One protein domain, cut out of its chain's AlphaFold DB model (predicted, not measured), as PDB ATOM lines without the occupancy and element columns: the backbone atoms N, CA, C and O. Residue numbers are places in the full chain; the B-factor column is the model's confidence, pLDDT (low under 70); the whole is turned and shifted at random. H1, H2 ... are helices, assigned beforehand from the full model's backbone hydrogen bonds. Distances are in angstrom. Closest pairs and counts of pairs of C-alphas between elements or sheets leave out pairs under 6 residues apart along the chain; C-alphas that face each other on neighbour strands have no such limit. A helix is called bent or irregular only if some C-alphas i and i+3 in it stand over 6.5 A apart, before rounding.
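This is residues 289 to 322 and 346 to 361 of the 591 residues of an uncharacterized protein of Peniophora sp. CBMAI 1063 (UniProt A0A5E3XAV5). Two long helices, H2 and H3, are packed side by side and run opposite ways, and a short helix, H1, is set slantwise on the last half of H3, on residues 353 to 360. H3 touches both other helices, while H1 and H2 have no contact with each other and are joined by a short link. The printed part has 50 residues with three named helices, in the order H1, H2, H3 along the chain, and no named strand; the class is all helix. The whole is compact, with a radius of gyration of the C-alphas of 10.5 A, yet elongated in outline, with spans of 31 by 20 by 16 A.

The longest helix is H2, residues 304 to 321, with 18 residues and 25.7 A from first to last C-alpha. It begins at C-alpha 304 at (165.173, 142.413, 142.990) and ends at C-alpha 321 at (162.771, 156.197, 121.440). H3 is residues 346 to 361, 22.2 A long by the same measure, and ends at C-alpha 361 at (167.077, 135.901, 142.371). H1 is the short one, residues 290 to 297, 10.3 A from first to last C-alpha, and begins at C-alpha 290 at (176.419, 139.479, 138.446). No helix is bent or irregular.

H2 and H3 touch, with 17 pairs of C-alphas within 8 A. Their closest C-alphas are those of Ile 308 and Ile 354, 5.6 A apart. Their lines stand at a shallow tilt of 21 degrees, opposite ways, and their centres are 10.2 A apart. H1 touches H3, and H3 touches H1 with residues 353 to 360 alone. The closest C-alphas of H1 and H3 are those of Asp 290 and Ala 356, 4.8 A apart. These two helices run opposite ways at a steep tilt of 58 degrees, with their centres 9.2 A apart. H1 and H2 are apart. In H1, H2 and H3 every pair of O i and N i+4 is within hydrogen-bond range.

The two C-alphas farthest apart in the domain are those of His 302 and Asp 322, at 32.6 A. The first and last printed C-alphas, those of Asp 289 and Ser 361, are 14.5 A apart. The link from H1 to H2 has 6 residues and is short. The link from H2 to H3 is across the cut: residues 323 to 345 are not printed, and C-alphas 322 and 346 are 12.4 A apart. The mean pLDDT of the printed part is 84.5, and the model's confidence is low, under 70, at residues 319 to 322, of which 319 to 321 belong to H2.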
ATOM      1  N   ASP A 289     180.307 140.322 135.831       86.50
ATOM      2  CA  ASP A 289     180.008 139.749 137.141       86.50
ATOM      3  C   ASP A 289     178.631 140.212 137.635       86.50
ATOM      4  O   ASP A 289     178.353 141.407 137.767       86.50
ATOM      5  N   ASP A 290     177.770 139.245 137.947       87.31
ATOM      6  CA  ASP A 290     176.419 139.479 138.446       87.31
ATOM      7  C   ASP A 290     176.406 140.183 139.802       87.31
ATOM      8  O   ASP A 290     175.547 141.037 140.041       87.31
ATOM      9  N   VAL A 291     177.347 139.842 140.687       85.56
ATOM     10  CA  VAL A 291     177.438 140.453 142.018       85.56
ATOM     11  C   VAL A 291     177.890 141.901 141.880       85.56
ATOM     12  O   VAL A 291     177.268 142.787 142.469       85.56
ATOM     13  N   ASN A 292     178.898 142.167 141.047       83.38
ATOM     14  CA  ASN A 292     179.290 143.529 140.703       83.38
ATOM     15  C   ASN A 292     178.138 144.321 140.061       83.38
ATOM     16  O   ASN A 292     177.863 145.441 140.482       83.38
ATOM     17  N   MET A 293     177.402 143.734 139.113       87.56
ATOM     18  CA  MET A 293     176.239 144.372 138.483       87.56
ATOM     19  C   MET A 293     175.141 144.713 139.506       87.56
ATOM     20  O   MET A 293     174.574 145.804 139.472       87.56
ATOM     21  N   MET A 294     174.858 143.811 140.452       83.31
ATOM     22  CA  MET A 294     173.923 144.056 141.557       83.31
ATOM     23  C   MET A 294     174.407 145.183 142.480       83.31
ATOM     24  O   MET A 294     173.600 146.022 142.883       83.31
ATOM     25  N   ASN A 295     175.707 145.220 142.788       81.19
ATOM     26  CA  ASN A 295     176.313 146.264 143.615       81.19
ATOM     27  C   ASN A 295     176.257 147.633 142.925       81.19
ATOM     28  O   ASN A 295     175.858 148.605 143.560       81.19
ATOM     29  N   VAL A 296     176.573 147.706 141.627       84.62
ATOM     30  CA  VAL A 296     176.461 148.939 140.827       84.62
ATOM     31  C   VAL A 296     175.013 149.422 140.767       84.62
ATOM     32  O   VAL A 296     174.746 150.604 140.957       84.62
ATOM     33  N   LEU A 297     174.057 148.514 140.549       83.62
ATOM     34  CA  LEU A 297     172.634 148.855 140.569       83.62
ATOM     35  C   LEU A 297     172.140 149.253 141.969       83.62
ATOM     36  O   LEU A 297     171.097 149.900 142.067       83.62
ATOM     37  N   GLN A 298     172.874 148.904 143.030       83.00
ATOM     38  CA  GLN A 298     172.491 149.102 144.431       83.00
ATOM     39  C   GLN A 298     171.117 148.487 144.738       83.00
ATOM     40  O   GLN A 298     170.249 149.131 145.321       83.00
ATOM     41  N   VAL A 299     170.886 147.250 144.283       80.75
ATOM     42  CA  VAL A 299     169.610 146.539 144.473       80.75
ATOM     43  C   VAL A 299     169.736 145.538 145.616       80.75
ATOM     44  O   VAL A 299     170.524 144.593 145.540       80.75
ATOM     45  N   GLY A 300     168.916 145.693 146.658       77.25
ATOM     46  CA  GLY A 300     168.810 144.691 147.717       77.25
ATOM     47  C   GLY A 300     168.152 143.397 147.220       77.25
ATOM     48  O   GLY A 300     167.278 143.423 146.355       77.25
ATOM     49  N   ARG A 301     168.496 142.238 147.807       81.81
ATOM     50  CA  ARG A 301     167.887 140.935 147.435       81.81
ATOM     51  C   ARG A 301     166.353 140.939 147.485       81.81
ATOM     52  O   ARG A 301     165.710 140.331 146.639       81.81
ATOM     53  N   HIS A 302     165.774 141.645 148.453       82.56
ATOM     54  CA  HIS A 302     164.324 141.781 148.609       82.56
ATOM     55  C   HIS A 302     163.689 142.724 147.568       82.56
ATOM     56  O   HIS A 302     162.503 142.602 147.272       82.56
ATOM     57  N   GLU A 303     164.473 143.624 146.972       83.38
ATOM     58  CA  GLU A 303     164.020 144.595 145.971       83.38
ATOM     59  C   GLU A 303     164.151 144.066 144.539       83.38
ATOM     60  O   GLU A 303     163.531 144.615 143.628       83.38
ATOM     61  N   MET A 304     164.913 142.984 144.319       85.69
ATOM     62  CA  MET A 304     165.173 142.413 142.990       85.69
ATOM     63  C   MET A 304     163.907 142.228 142.139       85.69
ATOM     64  O   MET A 304     163.917 142.660 140.984       85.69
ATOM     65  N   PRO A 305     162.786 141.669 142.649       85.94
ATOM     66  CA  PRO A 305     161.587 141.484 141.831       85.94
ATOM     67  C   PRO A 305     160.976 142.808 141.360       85.94
ATOM     68  O   PRO A 305     160.468 142.898 140.239       85.94
ATOM     69  N   GLN A 306     161.018 143.842 142.204       86.44
ATOM     70  CA  GLN A 306     160.520 145.174 141.871       86.44
ATOM     71  C   GLN A 306     161.476 145.887 140.910       86.44
ATOM     72  O   GLN A 306     161.029 146.396 139.882       86.44
ATOM     73  N   ALA A 307     162.778 145.859 141.197       85.88
ATOM     74  CA  ALA A 307     163.812 146.444 140.354       85.88
ATOM     75  C   ALA A 307     163.768 145.858 138.933       85.88
ATOM     76  O   ALA A 307     163.725 146.610 137.965       85.88
ATOM     77  N   ILE A 308     163.652 144.531 138.786       89.56
ATOM     78  CA  ILE A 308     163.521 143.868 137.476       89.56
ATOM     79  C   ILE A 308     162.331 144.427 136.685       89.56
ATOM     80  O   ILE A 308     162.480 144.737 135.503       89.56
ATOM     81  N   LYS A 309     161.155 144.582 137.312       88.50
ATOM     82  CA  LYS A 309     159.960 145.120 136.635       88.50
ATOM     83  C   LYS A 309     160.173 146.560 136.167       88.50
ATOM     84  O   LYS A 309     159.810 146.894 135.039       88.50
ATOM     85  N   VAL A 310     160.766 147.405 137.009       88.44
ATOM     86  CA  VAL A 310     161.008 148.815 136.671       88.44
ATOM     87  C   VAL A 310     162.065 148.948 135.576       88.44
ATOM     88  O   VAL A 310     161.849 149.678 134.612       88.44
ATOM     89  N   LEU A 311     163.161 148.191 135.657       87.88
ATOM     90  CA  LEU A 311     164.207 148.179 134.631       87.88
ATOM     91  C   LEU A 311     163.682 147.649 133.290       87.88
ATOM     92  O   LEU A 311     164.042 148.173 132.241       87.88
ATOM     93  N   GLN A 312     162.775 146.666 133.293       87.62
ATOM     94  CA  GLN A 312     162.093 146.218 132.073       87.62
ATOM     95  C   GLN A 312     161.235 147.320 131.445       87.62
ATOM     96  O   GLN A 312     161.192 147.439 130.222       87.62
ATOM     97  N   HIS A 313     160.540 148.115 132.262       86.88
ATOM     98  CA  HIS A 313     159.778 149.258 131.767       86.88
ATOM     99  C   HIS A 313     160.703 150.348 131.209       86.88
ATOM    100  O   HIS A 313     160.432 150.893 130.141       86.88
ATOM    101  N   ALA A 314     161.822 150.621 131.884       85.75
ATOM    102  CA  ALA A 314     162.842 151.552 131.406       85.75
ATOM    103  C   ALA A 314     163.443 151.099 130.064       85.75
ATOM    104  O   ALA A 314     163.516 151.894 129.134       85.75
ATOM    105  N   LEU A 315     163.750 149.806 129.915       88.00
ATOM    106  CA  LEU A 315     164.278 149.238 128.671       88.00
ATOM    107  C   LEU A 315     163.278 149.360 127.515       88.00
ATOM    108  O   LEU A 315     163.664 149.647 126.386       88.00
ATOM    109  N   LYS A 316     161.980 149.164 127.787       85.06
ATOM    110  CA  LYS A 316     160.927 149.396 126.787       85.06
ATOM    111  C   LYS A 316     160.859 150.867 126.382       85.06
ATOM    112  O   LYS A 316     160.725 151.145 125.200       85.06
ATOM    113  N   ARG A 317     160.976 151.800 127.332       81.12
ATOM    114  CA  ARG A 317     161.003 153.239 127.034       81.12
ATOM    115  C   ARG A 317     162.178 153.588 126.118       81.12
ATOM    116  O   ARG A 317     161.969 154.271 125.124       81.12
ATOM    117  N   GLU A 318     163.368 153.066 126.405       72.75
ATOM    118  CA  GLU A 318     164.562 153.289 125.579       72.75
ATOM    119  C   GLU A 318     164.433 152.668 124.179       72.75
ATOM    120  O   GLU A 318     164.819 153.302 123.204       72.75
ATOM    121  N   SER A 319     163.789 151.503 124.035       68.69
ATOM    122  CA  SER A 319     163.575 150.889 122.713       68.69
ATOM    123  C   SER A 319     162.503 151.584 121.860       68.69
ATOM    124  O   SER A 319     162.449 151.367 120.652       68.69
ATOM    125  N   TRP A 320     161.583 152.340 122.469       59.00
ATOM    126  CA  TRP A 320     160.535 153.080 121.748       59.00
ATOM    127  C   TRP A 320     161.044 154.438 121.247       59.00
ATOM    128  O   TRP A 320     160.551 154.936 120.230       59.00
ATOM    129  N   SER A 321     162.056 155.007 121.910       56.75
ATOM    130  CA  SER A 321     162.771 156.197 121.440       56.75
ATOM    131  C   SER A 321     163.425 155.962 120.070       56.75
ATOM    132  O   SER A 321     163.312 156.821 119.199       56.75
ATOM    133  N   ASP A 322     163.975 154.763 119.830       50.16
ATOM    134  CA  ASP A 322     164.571 154.363 118.540       50.16
ATOM    135  C   ASP A 322     163.554 154.297 117.385       50.16
ATOM    136  O   ASP A 322     163.896 154.503 116.221       50.16
ATOM    137  N   ALA A 346     173.242 152.042 127.074       86.62
ATOM    138  CA  ALA A 346     172.148 152.115 128.040       86.62
ATOM    139  C   ALA A 346     171.248 150.866 127.975       86.62
ATOM    140  O   ALA A 346     170.966 150.241 129.005       86.62
ATOM    141  N   GLN A 347     170.879 150.441 126.760       89.81
ATOM    142  CA  GLN A 347     170.090 149.226 126.545       89.81
ATOM    143  C   GLN A 347     170.826 147.960 127.000       89.81
ATOM    144  O   GLN A 347     170.217 147.087 127.627       89.81
ATOM    145  N   ASP A 348     172.121 147.846 126.709       90.44
ATOM    146  CA  ASP A 348     172.943 146.698 127.090       90.44
ATOM    147  C   ASP A 348     173.133 146.628 128.602       90.44
ATOM    148  O   ASP A 348     172.972 145.554 129.184       90.44
ATOM    149  N   PHE A 349     173.354 147.767 129.260       92.56
ATOM    150  CA  PHE A 349     173.376 147.847 130.715       92.56
ATOM    151  C   PHE A 349     172.057 147.368 131.329       92.56
ATOM    152  O   PHE A 349     172.058 146.489 132.191       92.56
ATOM    153  N   LEU A 350     170.914 147.867 130.846       92.44
ATOM    154  CA  LEU A 350     169.602 147.440 131.339       92.44
ATOM    155  C   LEU A 350     169.355 145.943 131.106       92.44
ATOM    156  O   LEU A 350     168.870 145.246 132.003       92.44
ATOM    157  N   ARG A 351     169.696 145.418 129.924       93.12
ATOM    158  CA  ARG A 351     169.548 143.990 129.600       93.12
ATOM    159  C   ARG A 351     170.432 143.117 130.482       93.12
ATOM    160  O   ARG A 351     169.942 142.115 131.010       93.12
ATOM    161  N   SER A 352     171.701 143.478 130.638       92.94
ATOM    162  CA  SER A 352     172.668 142.754 131.465       92.94
ATOM    163  C   SER A 352     172.277 142.804 132.940       92.94
ATOM    164  O   SER A 352     172.220 141.755 133.578       92.94
ATOM    165  N   GLY A 353     171.852 143.965 133.443       91.81
ATOM    166  CA  GLY A 353     171.314 144.131 134.794       91.81
ATOM    167  C   GLY A 353     170.094 143.252 135.068       91.81
ATOM    168  O   GLY A 353     170.063 142.511 136.047       91.81
ATOM    169  N   ILE A 354     169.100 143.241 134.170       93.44
ATOM    170  CA  ILE A 354     167.913 142.379 134.313       93.44
ATOM    171  C   ILE A 354     168.301 140.894 134.328       93.44
ATOM    172  O   ILE A 354     167.718 140.119 135.091       93.44
ATOM    173  N   LYS A 355     169.250 140.473 133.481       93.06
ATOM    174  CA  LYS A 355     169.736 139.084 133.450       93.06
ATOM    175  C   LYS A 355     170.445 138.715 134.754       93.06
ATOM    176  O   LYS A 355     170.094 137.690 135.334       93.06
ATOM    177  N   ALA A 356     171.360 139.560 135.229       92.38
ATOM    178  CA  ALA A 356     172.090 139.367 136.479       92.38
ATOM    179  C   ALA A 356     171.136 139.233 137.674       92.38
ATOM    180  O   ALA A 356     171.159 138.232 138.387       92.38
ATOM    181  N   LEU A 357     170.199 140.175 137.830       91.81
ATOM    182  CA  LEU A 357     169.220 140.140 138.920       91.81
ATOM    183  C   LEU A 357     168.321 138.898 138.859       91.81
ATOM    184  O   LEU A 357     167.980 138.338 139.898       91.81
ATOM    185  N   LYS A 358     167.947 138.424 137.661       91.88
ATOM    186  CA  LYS A 358     167.182 137.175 137.510       91.88
ATOM    187  C   LYS A 358     167.987 135.945 137.921       91.88
ATOM    188  O   LYS A 358     167.423 135.071 138.578       91.88
ATOM    189  N   ARG A 359     169.270 135.866 137.551       89.88
ATOM    190  CA  ARG A 359     170.159 134.758 137.942       89.88
ATOM    191  C   ARG A 359     170.344 134.721 139.457       89.88
ATOM    192  O   ARG A 359     170.051 133.700 140.075       89.88
ATOM    193  N   LEU A 360     170.675 135.865 140.055       86.75
ATOM    194  CA  LEU A 360     170.835 136.017 141.503       86.75
ATOM    195  C   LEU A 360     169.539 135.747 142.282       86.75
ATOM    196  O   LEU A 360     169.577 135.129 143.343       86.75
ATOM    197  N   SER A 361     168.384 136.162 141.752       86.19
ATOM    198  CA  SER A 361     167.077 135.901 142.371       86.19
ATOM    199  C   SER A 361     166.637 134.438 142.268       86.19
ATOM    200  O   SER A 361     165.780 134.025 143.047       86.19
TER     201      SER A 361